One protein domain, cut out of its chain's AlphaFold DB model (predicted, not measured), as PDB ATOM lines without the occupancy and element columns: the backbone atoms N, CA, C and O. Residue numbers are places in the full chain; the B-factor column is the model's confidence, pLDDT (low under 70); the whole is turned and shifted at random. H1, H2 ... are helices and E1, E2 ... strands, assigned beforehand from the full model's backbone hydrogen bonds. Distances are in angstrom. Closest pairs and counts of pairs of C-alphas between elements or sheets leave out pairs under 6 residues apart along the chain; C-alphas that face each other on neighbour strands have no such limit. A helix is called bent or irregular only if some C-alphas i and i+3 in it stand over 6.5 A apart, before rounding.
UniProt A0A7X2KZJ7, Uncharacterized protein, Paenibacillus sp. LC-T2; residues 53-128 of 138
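What this domain is: This is residues 53 to 128 of the 138 residues of an uncharacterized protein of Paenibacillus sp. LC-T2 (UniProt A0A7X2KZJ7). A long bent strand, E3, is the spine of a strongly twisted antiparallel sheet: E1 pairs along its middle, E2 and E4 near its two ends, and the short helix H1 packs over E3. Residues 85 to 90 stick out. The 76 printed residues, mostly strand by class, run E1, E2, E3, E4, H1; the whole is loose, radius of gyration of the C-alphas 16.5 A, spanning 44 by 29 by 20 A.

Where its parts are: E1, residues 61 to 69, starts at C-alpha (11.873, -1.762, -7.842) and measures 26.5 A. E2 is 79 to 82, 9.7 A; E3, 93 to 108, 41.6 A; E4, 111 to 117, 19.1 A. H1, 120 to 127, 10.5 A, ends at C-alpha (26.506, -11.160, -19.810).

How they stand to each other: E3 bends by 71 degrees at residue 96. E1 lies on one side of it (N 64 and O 101, 2.9 A), E2 (N 81 and O 94, 2.9 A) and E4 (N 106 and O 113, 2.8 A) on the other. E2, E3 and E4 form a meander, each strand the antiparallel neighbour of the one before, in two hairpins. H1, with every O i to N i+4 pair within hydrogen-bond range, is on the sheet along E3, height 8.2 A; closest C-alphas Cys 98 and Asn 126, 6.5 A.

The domain as a whole: The C-alphas of Arg 74 and Ser 109 are farthest apart, 46.9 A. The printed part has no cut and no long link. Low confidence, pLDDT under 70, includes residues 83 to 92 and 118 to 128.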
ATOM      1  N   LEU A  53       9.582   1.640  -0.245       80.81
ATOM      2  CA  LEU A  53       8.229   1.829  -0.747       80.81
ATOM      3  C   LEU A  53       7.557   0.472  -0.966       80.81
ATOM      4  O   LEU A  53       7.984  -0.319  -1.814       80.81
ATOM      5  N   TYR A  54       6.458   0.249  -0.250       81.75
ATOM      6  CA  TYR A  54       5.580  -0.894  -0.462       81.75
ATOM      7  C   TYR A  54       4.322  -0.475  -1.216       81.75
ATOM      8  O   TYR A  54       3.659   0.499  -0.863       81.75
ATOM      9  N   ARG A  55       3.954  -1.258  -2.228       79.69
ATOM     10  CA  ARG A  55       2.661  -1.173  -2.903       79.69
ATOM     11  C   ARG A  55       2.014  -2.549  -2.872       79.69
ATOM     12  O   ARG A  55       2.595  -3.515  -3.356       79.69
ATOM     13  N   ASN A  56       0.832  -2.648  -2.265       84.94
ATOM     14  CA  ASN A  56       0.107  -3.912  -2.066       84.94
ATOM     15  C   ASN A  56       0.969  -5.004  -1.396       84.94
ATOM     16  O   ASN A  56       0.993  -6.148  -1.843       84.94
ATOM     17  N   GLY A  57       1.751  -4.633  -0.375       82.75
ATOM     18  CA  GLY A  57       2.649  -5.557   0.331       82.75
ATOM     19  C   GLY A  57       3.904  -5.978  -0.448       82.75
ATOM     20  O   GLY A  57       4.682  -6.780   0.053       82.75
ATOM     21  N   LYS A  58       4.138  -5.435  -1.651       80.88
ATOM     22  CA  LYS A  58       5.324  -5.717  -2.475       80.88
ATOM     23  C   LYS A  58       6.248  -4.505  -2.537       80.88
ATOM     24  O   LYS A  58       5.775  -3.375  -2.632       80.88
ATOM     25  N   VAL A  59       7.558  -4.742  -2.514       83.44
ATOM     26  CA  VAL A  59       8.569  -3.685  -2.655       83.44
ATOM     27  C   VAL A  59       8.618  -3.202  -4.101       83.44
ATOM     28  O   VAL A  59       8.625  -4.010  -5.031       83.44
ATOM     29  N   VAL A  60       8.670  -1.885  -4.293       83.31
ATOM     30  CA  VAL A  60       8.796  -1.283  -5.624       83.31
ATOM     31  C   VAL A  60      10.267  -1.211  -6.037       83.31
ATOM     32  O   VAL A  60      11.102  -0.608  -5.357       83.31
ATOM     33  N   LEU A  61      10.569  -1.809  -7.188       83.94
ATOM     34  CA  LEU A  61      11.873  -1.762  -7.842       83.94
ATOM     35  C   LEU A  61      11.776  -0.911  -9.110       83.94
ATOM     36  O   LEU A  61      10.787  -0.979  -9.836       83.94
ATOM     37  N   VAL A  62      12.815  -0.127  -9.377       84.62
ATOM     38  CA  VAL A  62      12.957   0.698 -10.577       84.62
ATOM     39  C   VAL A  62      14.187   0.218 -11.331       84.62
ATOM     40  O   VAL A  62      15.302   0.275 -10.815       84.62
ATOM     41  N   GLY A  63      13.977  -0.265 -12.549       83.50
ATOM     42  CA  GLY A  63      15.044  -0.579 -13.490       83.50
ATOM     43  C   GLY A  63      15.256   0.573 -14.461       83.50
ATOM     44  O   GLY A  63      14.288   1.173 -14.916       83.50
ATOM     45  N   ASP A  64      16.510   0.863 -14.780       80.06
ATOM     46  CA  ASP A  64      16.871   1.691 -15.928       80.06
ATOM     47  C   ASP A  64      18.025   1.032 -16.688       80.06
ATOM     48  O   ASP A  64      18.849   0.325 -16.098       80.06
ATOM     49  N   GLY A  65      18.072   1.241 -17.997       77.50
ATOM     50  CA  GLY A  65      19.084   0.675 -18.872       77.50
ATOM     51  C   GLY A  65      19.576   1.710 -19.863       77.50
ATOM     52  O   GLY A  65      18.787   2.284 -20.607       77.50
ATOM     53  N   CYS A  66      20.891   1.917 -19.912       76.44
ATOM     54  CA  CYS A  66      21.513   2.740 -20.938       76.44
ATOM     55  C   CYS A  66      22.315   1.884 -21.921       76.44
ATOM     56  O   CYS A  66      22.962   0.894 -21.564       76.44
ATOM     57  N   MET A  67      22.259   2.283 -23.189       74.94
ATOM     58  CA  MET A  67      23.023   1.685 -24.274       74.94
ATOM     59  C   MET A  67      24.042   2.708 -24.751       74.94
ATOM     60  O   MET A  67      23.669   3.781 -25.218       74.94
ATOM     61  N   GLN A  68      25.327   2.381 -24.639       78.25
ATOM     62  CA  GLN A  68      26.402   3.229 -25.137       78.25
ATOM     63  C   GLN A  68      26.981   2.631 -26.412       78.25
ATOM     64  O   GLN A  68      27.574   1.551 -26.387       78.25
ATOM     65  N   GLY A  69      26.845   3.366 -27.513       74.31
ATOM     66  CA  GLY A  69      27.392   2.970 -28.804       74.31
ATOM     67  C   GLY A  69      28.885   2.866 -28.833       74.31
ATOM     68  O   GLY A  69      29.586   3.722 -28.294       74.31
ATOM     69  N   LYS A  70      29.348   1.814 -29.498       76.44
ATOM     70  CA  LYS A  70      30.745   1.623 -29.838       76.44
ATOM     71  C   LYS A  70      30.866   1.033 -31.228       76.44
ATOM     72  O   LYS A  70      30.359  -0.046 -31.516       76.44
ATOM     73  N   GLU A  71      31.644   1.709 -32.055       70.44
ATOM     74  CA  GLU A  71      31.969   1.259 -33.410       70.44
ATOM     75  C   GLU A  71      32.862   0.006 -33.407       70.44
ATOM     76  O   GLU A  71      32.869  -0.790 -34.349       70.44
ATOM     77  N   ALA A  72      33.598  -0.216 -32.315       66.81
ATOM     78  CA  ALA A  72      34.541  -1.314 -32.195       66.81
ATOM     79  C   ALA A  72      33.849  -2.655 -31.890       66.81
ATOM     80  O   ALA A  72      33.560  -3.000 -30.744       66.81
ATOM     81  N   LYS A  73      33.678  -3.466 -32.936       65.88
ATOM     82  CA  LYS A  73      33.007  -4.782 -32.906       65.88
ATOM     83  C   LYS A  73      33.706  -5.867 -32.067       65.88
ATOM     84  O   LYS A  73      33.109  -6.909 -31.827       65.88
ATOM     85  N   ARG A  74      34.967  -5.662 -31.661       70.69
ATOM     86  CA  ARG A  74      35.794  -6.654 -30.935       70.69
ATOM     87  C   ARG A  74      36.237  -6.201 -29.539       70.69
ATOM     88  O   ARG A  74      37.071  -6.859 -28.924       70.69
ATOM     89  N   MET A  75      35.714  -5.085 -29.030       77.12
ATOM     90  CA  MET A  75      36.019  -4.665 -27.660       77.12
ATOM     91  C   MET A  75      35.340  -5.605 -26.642       77.12
ATOM     92  O   MET A  75      34.156  -5.912 -26.803       77.12
ATOM     93  N   PRO A  76      36.043  -6.046 -25.581       68.62
ATOM     94  CA  PRO A  76      35.465  -6.900 -24.544       68.62
ATOM     95  C   PRO A  76      34.195  -6.287 -23.943       68.62
ATOM     96  O   PRO A  76      34.216  -5.140 -23.509       68.62
ATOM     97  N   GLY A  77      33.097  -7.046 -23.912       71.50
ATOM     98  CA  GLY A  77      31.807  -6.609 -23.363       71.50
ATOM     99  C   GLY A  77      30.915  -5.811 -24.321       71.50
ATOM    100  O   GLY A  77      29.829  -5.399 -23.910       71.50
ATOM    101  N   VAL A  78      31.341  -5.560 -25.566       76.12
ATOM    102  CA  VAL A  78      30.471  -4.988 -26.609       76.12
ATOM    103  C   VAL A  78      29.511  -6.062 -27.108       76.12
ATOM    104  O   VAL A  78      29.916  -7.184 -27.407       76.12
ATOM    105  N   LYS A  79      28.233  -5.709 -27.211       78.00
ATOM    106  CA  LYS A  79      27.159  -6.580 -27.684       78.00
ATOM    107  C   LYS A  79      26.533  -6.034 -28.956       78.00
ATOM    108  O   LYS A  79      26.435  -4.822 -29.129       78.00
ATOM    109  N   LYS A  80      26.074  -6.950 -29.809       79.56
ATOM    110  CA  LYS A  80      25.193  -6.658 -30.941       79.56
ATOM    111  C   LYS A  80      23.753  -6.692 -30.433       79.56
ATOM    112  O   LYS A  80      23.282  -7.754 -30.037       79.56
ATOM    113  N   VAL A  81      23.079  -5.551 -30.423       74.38
ATOM    114  CA  VAL A  81      21.675  -5.434 -30.015       74.38
ATOM    115  C   VAL A  81      20.845  -5.123 -31.252       74.38
ATOM    116  O   VAL A  81      21.215  -4.257 -32.048       74.38
ATOM    117  N   HIS A  82      19.766  -5.878 -31.443       75.00
ATOM    118  CA  HIS A  82      18.800  -5.613 -32.501       75.00
ATOM    119  C   HIS A  82      17.923  -4.437 -32.090       75.00
ATOM    120  O   HIS A  82      17.432  -4.403 -30.963       75.00
ATOM    121  N   GLN A  83      17.768  -3.464 -32.981       64.69
ATOM    122  CA  GLN A  83      16.869  -2.348 -32.749       64.69
ATOM    123  C   GLN A  83      15.510  -2.695 -33.358       64.69
ATOM    124  O   GLN A  83      15.413  -2.859 -34.568       64.69
ATOM    125  N   GLU A  84      14.478  -2.806 -32.520       60.41
ATOM    126  CA  GLU A  84      13.101  -3.070 -32.975       60.41
ATOM    127  C   GLU A  84      12.428  -1.822 -33.567       60.41
ATOM    128  O   GLU A  84      11.444  -1.929 -34.292       60.41
ATOM    129  N   LEU A  85      12.965  -0.628 -33.282       60.09
ATOM    130  CA  LEU A  85      12.490   0.612 -33.889       60.09
ATOM    131  C   LEU A  85      13.108   0.803 -35.277       60.09
ATOM    132  O   LEU A  85      14.306   1.067 -35.406       60.09
ATOM    133  N   GLU A  86      12.259   0.736 -36.296       49.25
ATOM    134  CA  GLU A  86      12.599   1.057 -37.675       49.25
ATOM    135  C   GLU A  86      12.768   2.578 -37.824       49.25
ATOM    136  O   GLU A  86      11.816   3.328 -38.022       49.25
ATOM    137  N   ASN A  87      14.001   3.062 -37.676       59.47
ATOM    138  CA  ASN A  87      14.380   4.416 -38.066       59.47
ATOM    139  C   ASN A  87      15.305   4.319 -39.281       59.47
ATOM    140  O   ASN A  87      16.393   3.755 -39.177       59.47
ATOM    141  N   SER A  88      14.894   4.893 -40.412       57.00
ATOM    142  CA  SER A  88      15.541   4.755 -41.731       57.00
ATOM    143  C   SER A  88      17.016   5.181 -41.793       57.00
ATOM    144  O   SER A  88      17.709   4.838 -42.749       57.00
ATOM    145  N   ALA A  89      17.519   5.891 -40.779       59.09
ATOM    146  CA  ALA A  89      18.904   6.352 -40.695       59.09
ATOM    147  C   ALA A  89      19.848   5.429 -39.895       59.09
ATOM    148  O   ALA A  89      21.060   5.627 -39.946       59.09
ATOM    149  N   ASN A  90      19.335   4.426 -39.169       56.06
ATOM    150  CA  ASN A  90      20.155   3.510 -38.369       56.06
ATOM    151  C   ASN A  90      19.999   2.072 -38.874       56.06
ATOM    152  O   ASN A  90      18.892   1.599 -39.110       56.06
ATOM    153  N   GLY A  91      21.114   1.355 -39.038       60.84
ATOM    154  CA  GLY A  91      21.072  -0.059 -39.412       60.84
ATOM    155  C   GLY A  91      20.347  -0.905 -38.359       60.84
ATOM    156  O   GLY A  91      20.382  -0.583 -37.176       60.84
ATOM    157  N   ALA A  92      19.762  -2.035 -38.771       68.12
ATOM    158  CA  ALA A  92      18.972  -2.942 -37.919       68.12
ATOM    159  C   ALA A  92      19.694  -3.470 -36.655       68.12
ATOM    160  O   ALA A  92      19.094  -4.138 -35.810       68.12
ATOM    161  N   TYR A  93      20.998  -3.220 -36.523       70.25
ATOM    162  CA  TYR A  93      21.802  -3.641 -35.388       70.25
ATOM    163  C   TYR A  93      22.763  -2.550 -34.952       70.25
ATOM    164  O   TYR A  93      23.490  -1.975 -35.763       70.25
ATOM    165  N   PHE A  94      22.851  -2.382 -33.639       73.44
ATOM    166  CA  PHE A  94      23.808  -1.506 -32.996       73.44
ATOM    167  C   PHE A  94      24.817  -2.315 -32.189       73.44
ATOM    168  O   PHE A  94      24.479  -3.332 -31.578       73.44
ATOM    169  N   PHE A  95      26.065  -1.857 -32.183       76.56
ATOM    170  CA  PHE A  95      27.113  -2.411 -31.339       76.56
ATOM    171  C   PHE A  95      27.376  -1.445 -30.192       76.56
ATOM    172  O   PHE A  95      27.589  -0.252 -30.400       76.56
ATOM    173  N   GLY A  96      27.343  -1.951 -28.966       79.88
ATOM    174  CA  GLY A  96      27.542  -1.105 -27.802       79.88
ATOM    175  C   GLY A  96      27.666  -1.877 -26.504       79.88
ATOM    176  O   GLY A  96      27.485  -3.093 -26.456       79.88
ATOM    177  N   HIS A  97      27.984  -1.157 -25.437       77.00
ATOM    178  CA  HIS A  97      27.837  -1.685 -24.091       77.00
ATOM    179  C   HIS A  97      26.437  -1.389 -23.581       77.00
ATOM    180  O   HIS A  97      25.957  -0.258 -23.663       77.00
ATOM    181  N   CYS A  98      25.811  -2.417 -23.029       74.06
ATOM    182  CA  CYS A  98      24.529  -2.321 -22.363       74.06
ATOM    183  C   CYS A  98      24.788  -2.260 -20.861       74.06
ATOM    184  O   CYS A  98      25.399  -3.179 -20.312       74.06
ATOM    185  N   PHE A  99      24.323  -1.205 -20.202       73.38
ATOM    186  CA  PHE A  99      24.389  -1.079 -18.754       73.38
ATOM    187  C   PHE A  99      22.975  -0.949 -18.201       73.38
ATOM    188  O   PHE A  99      22.379   0.123 -18.225       73.38
ATOM    189  N   GLY A 100      22.432  -2.056 -17.699       76.12
ATOM    190  CA  GLY A 100      21.260  -2.028 -16.825       76.12
ATOM    191  C   GLY A 100      21.644  -1.708 -15.383       76.12
ATOM    192  O   GLY A 100      22.757  -2.025 -14.964       76.12
ATOM    193  N   ALA A 101      20.717  -1.131 -14.621       75.94
ATOM    194  CA  ALA A 101      20.744  -1.035 -13.165       75.94
ATOM    195  C   ALA A 101      19.326  -1.196 -12.603       75.94
ATOM    196  O   ALA A 101      18.404  -0.508 -13.031       75.94
ATOM    197  N   ILE A 102      19.163  -2.072 -11.608       80.62
ATOM    198  CA  ILE A 102      17.935  -2.179 -10.811       80.62
ATOM    199  C   ILE A 102      18.179  -1.454  -9.491       80.62
ATOM    200  O   ILE A 102      19.247  -1.565  -8.887       80.62
ATOM    201  N   ARG A 103      17.203  -0.666  -9.053       82.38
ATOM    202  CA  ARG A 103      17.285   0.172  -7.861       82.38
ATOM    203  C   ARG A 103      16.018   0.026  -7.026       82.38
ATOM    204  O   ARG A 103      14.926  -0.118  -7.563       82.38
ATOM    205  N   LEU A 104      16.161   0.070  -5.709       85.06
ATOM    206  CA  LEU A 104      15.041   0.146  -4.775       85.06
ATOM    207  C   LEU A 104      14.516   1.574  -4.732       85.06
ATOM    208  O   LEU A 104      15.304   2.509  -4.566       85.06
ATOM    209  N   LEU A 105      13.198   1.734  -4.853       85.19
ATOM    210  CA  LEU A 105      12.566   3.028  -4.653       85.19
ATOM    211  C   LEU A 105      12.295   3.233  -3.165       85.19
ATOM    212  O   LEU A 105      11.574   2.461  -2.531       85.19
ATOM    213  N   LEU A 106      12.893   4.283  -2.623       85.00
ATOM    214  CA  LEU A 106      12.770   4.680  -1.234       85.00
ATOM    215  C   LEU A 106      12.141   6.051  -1.124       85.00
ATOM    216  O   LEU A 106      12.269   6.878  -2.025       85.00
ATOM    217  N   GLY A 107      11.569   6.324   0.039       80.12
ATOM    218  CA  GLY A 107      11.202   7.675   0.420       80.12
ATOM    219  C   GLY A 107       9.789   7.791   0.954       80.12
ATOM    220  O   GLY A 107       9.113   6.806   1.242       80.12
ATOM    221  N   THR A 108       9.373   9.036   1.123       74.38
ATOM    222  CA  THR A 108       8.060   9.410   1.644       74.38
ATOM    223  C   THR A 108       7.267  10.111   0.547       74.38
ATOM    224  O   THR A 108       7.817  10.469  -0.493       74.38
ATOM    225  N   SER A 109       5.978  10.377   0.783       75.00
ATOM    226  CA  SER A 109       5.103  11.038  -0.201       75.00
ATOM    227  C   SER A 109       5.649  12.366  -0.759       75.00
ATOM    228  O   SER A 109       5.167  12.823  -1.792       75.00
ATOM    229  N   GLN A 110       6.625  12.992  -0.093       79.12
ATOM    230  CA  GLN A 110       7.217  14.267  -0.499       79.12
ATOM    231  C   GLN A 110       8.576  14.138  -1.201       79.12
ATOM    232  O   GLN A 110       8.955  15.042  -1.942       79.12
ATOM    233  N   LYS A 111       9.339  13.062  -0.961       78.88
ATOM    234  CA  LYS A 111      10.704  12.898  -1.489       78.88
ATOM    235  C   LYS A 111      10.990  11.434  -1.784       78.88
ATOM    236  O   LYS A 111      10.873  10.598  -0.892       78.88
ATOM    237  N   TRP A 112      11.440  11.167  -3.007       81.25
ATOM    238  CA  TRP A 112      11.769   9.832  -3.500       81.25
ATOM    239  C   TRP A 112      13.254   9.740  -3.847       81.25
ATOM    240  O   TRP A 112      13.813  10.658  -4.444       81.25
ATOM    241  N   PHE A 113      13.879   8.622  -3.496       81.81
ATOM    242  CA  PHE A 113      15.281   8.320  -3.768       81.81
ATOM    243  C   PHE A 113      15.426   6.896  -4.299       81.81
ATOM    244  O   PHE A 113      14.655   6.007  -3.945       81.81
ATOM    245  N   CYS A 114      16.439   6.665  -5.130       83.00
ATOM    246  CA  CYS A 114      16.698   5.362  -5.737       83.00
ATOM    247  C   CYS A 114      17.997   4.796  -5.161       83.00
ATOM    248  O   CYS A 114      19.066   5.335  -5.451       83.00
ATOM    249  N   LEU A 115      17.942   3.706  -4.391       82.62
ATOM    250  CA  LEU A 115      19.164   3.030  -3.945       82.62
ATOM    251  C   LEU A 115      19.565   1.925  -4.921       82.62
ATOM    252  O   LEU A 115      18.736   1.073  -5.236       82.62
ATOM    253  N   PRO A 116      20.823   1.898  -5.396       75.75
ATOM    254  CA  PRO A 116      21.274   0.862  -6.308       75.75
ATOM    255  C   PRO A 116      21.240  -0.506  -5.632       75.75
ATOM    256  O   PRO A 116      21.865  -0.721  -4.589       75.75
ATOM    257  N   LEU A 117      20.523  -1.437  -6.262       72.62
ATOM    258  CA  LEU A 117      20.573  -2.845  -5.923       72.62
ATOM    259  C   LEU A 117      21.682  -3.457  -6.777       72.62
ATOM    260  O   LEU A 117      21.569  -3.565  -7.999       72.62
ATOM    261  N   ILE A 118      22.797  -3.813  -6.150       65.12
ATOM    262  CA  ILE A 118      23.848  -4.547  -6.852       65.12
ATOM    263  C   ILE A 118      23.363  -5.994  -6.908       65.12
ATOM    264  O   ILE A 118      23.518  -6.719  -5.936       65.12
ATOM    265  N   ASP A 119      22.724  -6.400  -8.001       56.03
ATOM    266  CA  ASP A 119      22.141  -7.740  -8.130       56.03
ATOM    267  C   ASP A 119      22.971  -8.647  -9.076       56.03
ATOM    268  O   ASP A 119      23.419  -8.186 -10.133       56.03
ATOM    269  N   PRO A 120      23.211  -9.937  -8.746       51.28
ATOM    270  CA  PRO A 120      23.915 -10.867  -9.632       51.28
ATOM    271  C   PRO A 120      23.146 -11.222 -10.919       51.28
ATOM    272  O   PRO A 120      23.779 -11.530 -11.933       51.28
ATOM    273  N   ALA A 121      21.812 -11.171 -10.933       46.16
ATOM    274  CA  ALA A 121      21.003 -11.387 -12.135       46.16
ATOM    275  C   ALA A 121      21.167 -10.238 -13.141       46.16
ATOM    276  O   ALA A 121      21.164 -10.471 -14.349       46.16
ATOM    277  N   LEU A 122      21.459  -9.023 -12.670       49.06
ATOM    278  CA  LEU A 122      21.842  -7.898 -13.525       49.06
ATOM    279  C   LEU A 122      23.136  -8.185 -14.309       49.06
ATOM    280  O   LEU A 122      23.273  -7.808 -15.473       49.06
ATOM    281  N   ARG A 123      24.072  -8.925 -13.698       48.41
ATOM    282  CA  ARG A 123      25.260  -9.454 -14.388       48.41
ATOM    283  C   ARG A 123      24.886 -10.480 -15.454       48.41
ATOM    284  O   ARG A 123      25.532 -10.495 -16.490       48.41
ATOM    285  N   ARG A 124      23.858 -11.311 -15.248       42.38
ATOM    286  CA  ARG A 124      23.384 -12.287 -16.253       42.38
ATOM    287  C   ARG A 124      22.714 -11.599 -17.446       42.38
ATOM    288  O   ARG A 124      23.031 -11.939 -18.585       42.38
ATOM    289  N   LEU A 125      21.916 -10.556 -17.205       44.91
ATOM    290  CA  LEU A 125      21.381  -9.679 -18.260       44.91
ATOM    291  C   LEU A 125      22.520  -8.995 -19.041       44.91
ATOM    292  O   LEU A 125      22.578  -9.051 -20.274       44.91
ATOM    293  N   ASN A 126      23.515  -8.453 -18.333       45.09
ATOM    294  CA  ASN A 126      24.687  -7.831 -18.954       45.09
ATOM    295  C   ASN A 126      25.687  -8.832 -19.558       45.09
ATOM    296  O   ASN A 126      26.434  -8.442 -20.445       45.09
ATOM    297  N   ASN A 127      25.640 -10.124 -19.226       45.41
ATOM    298  CA  ASN A 127      26.506 -11.160 -19.810       45.41
ATOM    299  C   ASN A 127      25.816 -11.998 -20.899       45.41
ATOM    300  O   ASN A 127      26.467 -12.826 -21.524       45.41
ATOM    301  N   GLY A 128      24.530 -11.755 -21.182       41.97
ATOM    302  CA  GLY A 128      23.824 -12.401 -22.296       41.97
ATOM    303  C   GLY A 128      23.524 -13.885 -22.078       41.97
ATOM    304  O   GLY A 128      23.102 -14.560 -23.010       41.97
TER     305      GLY A 128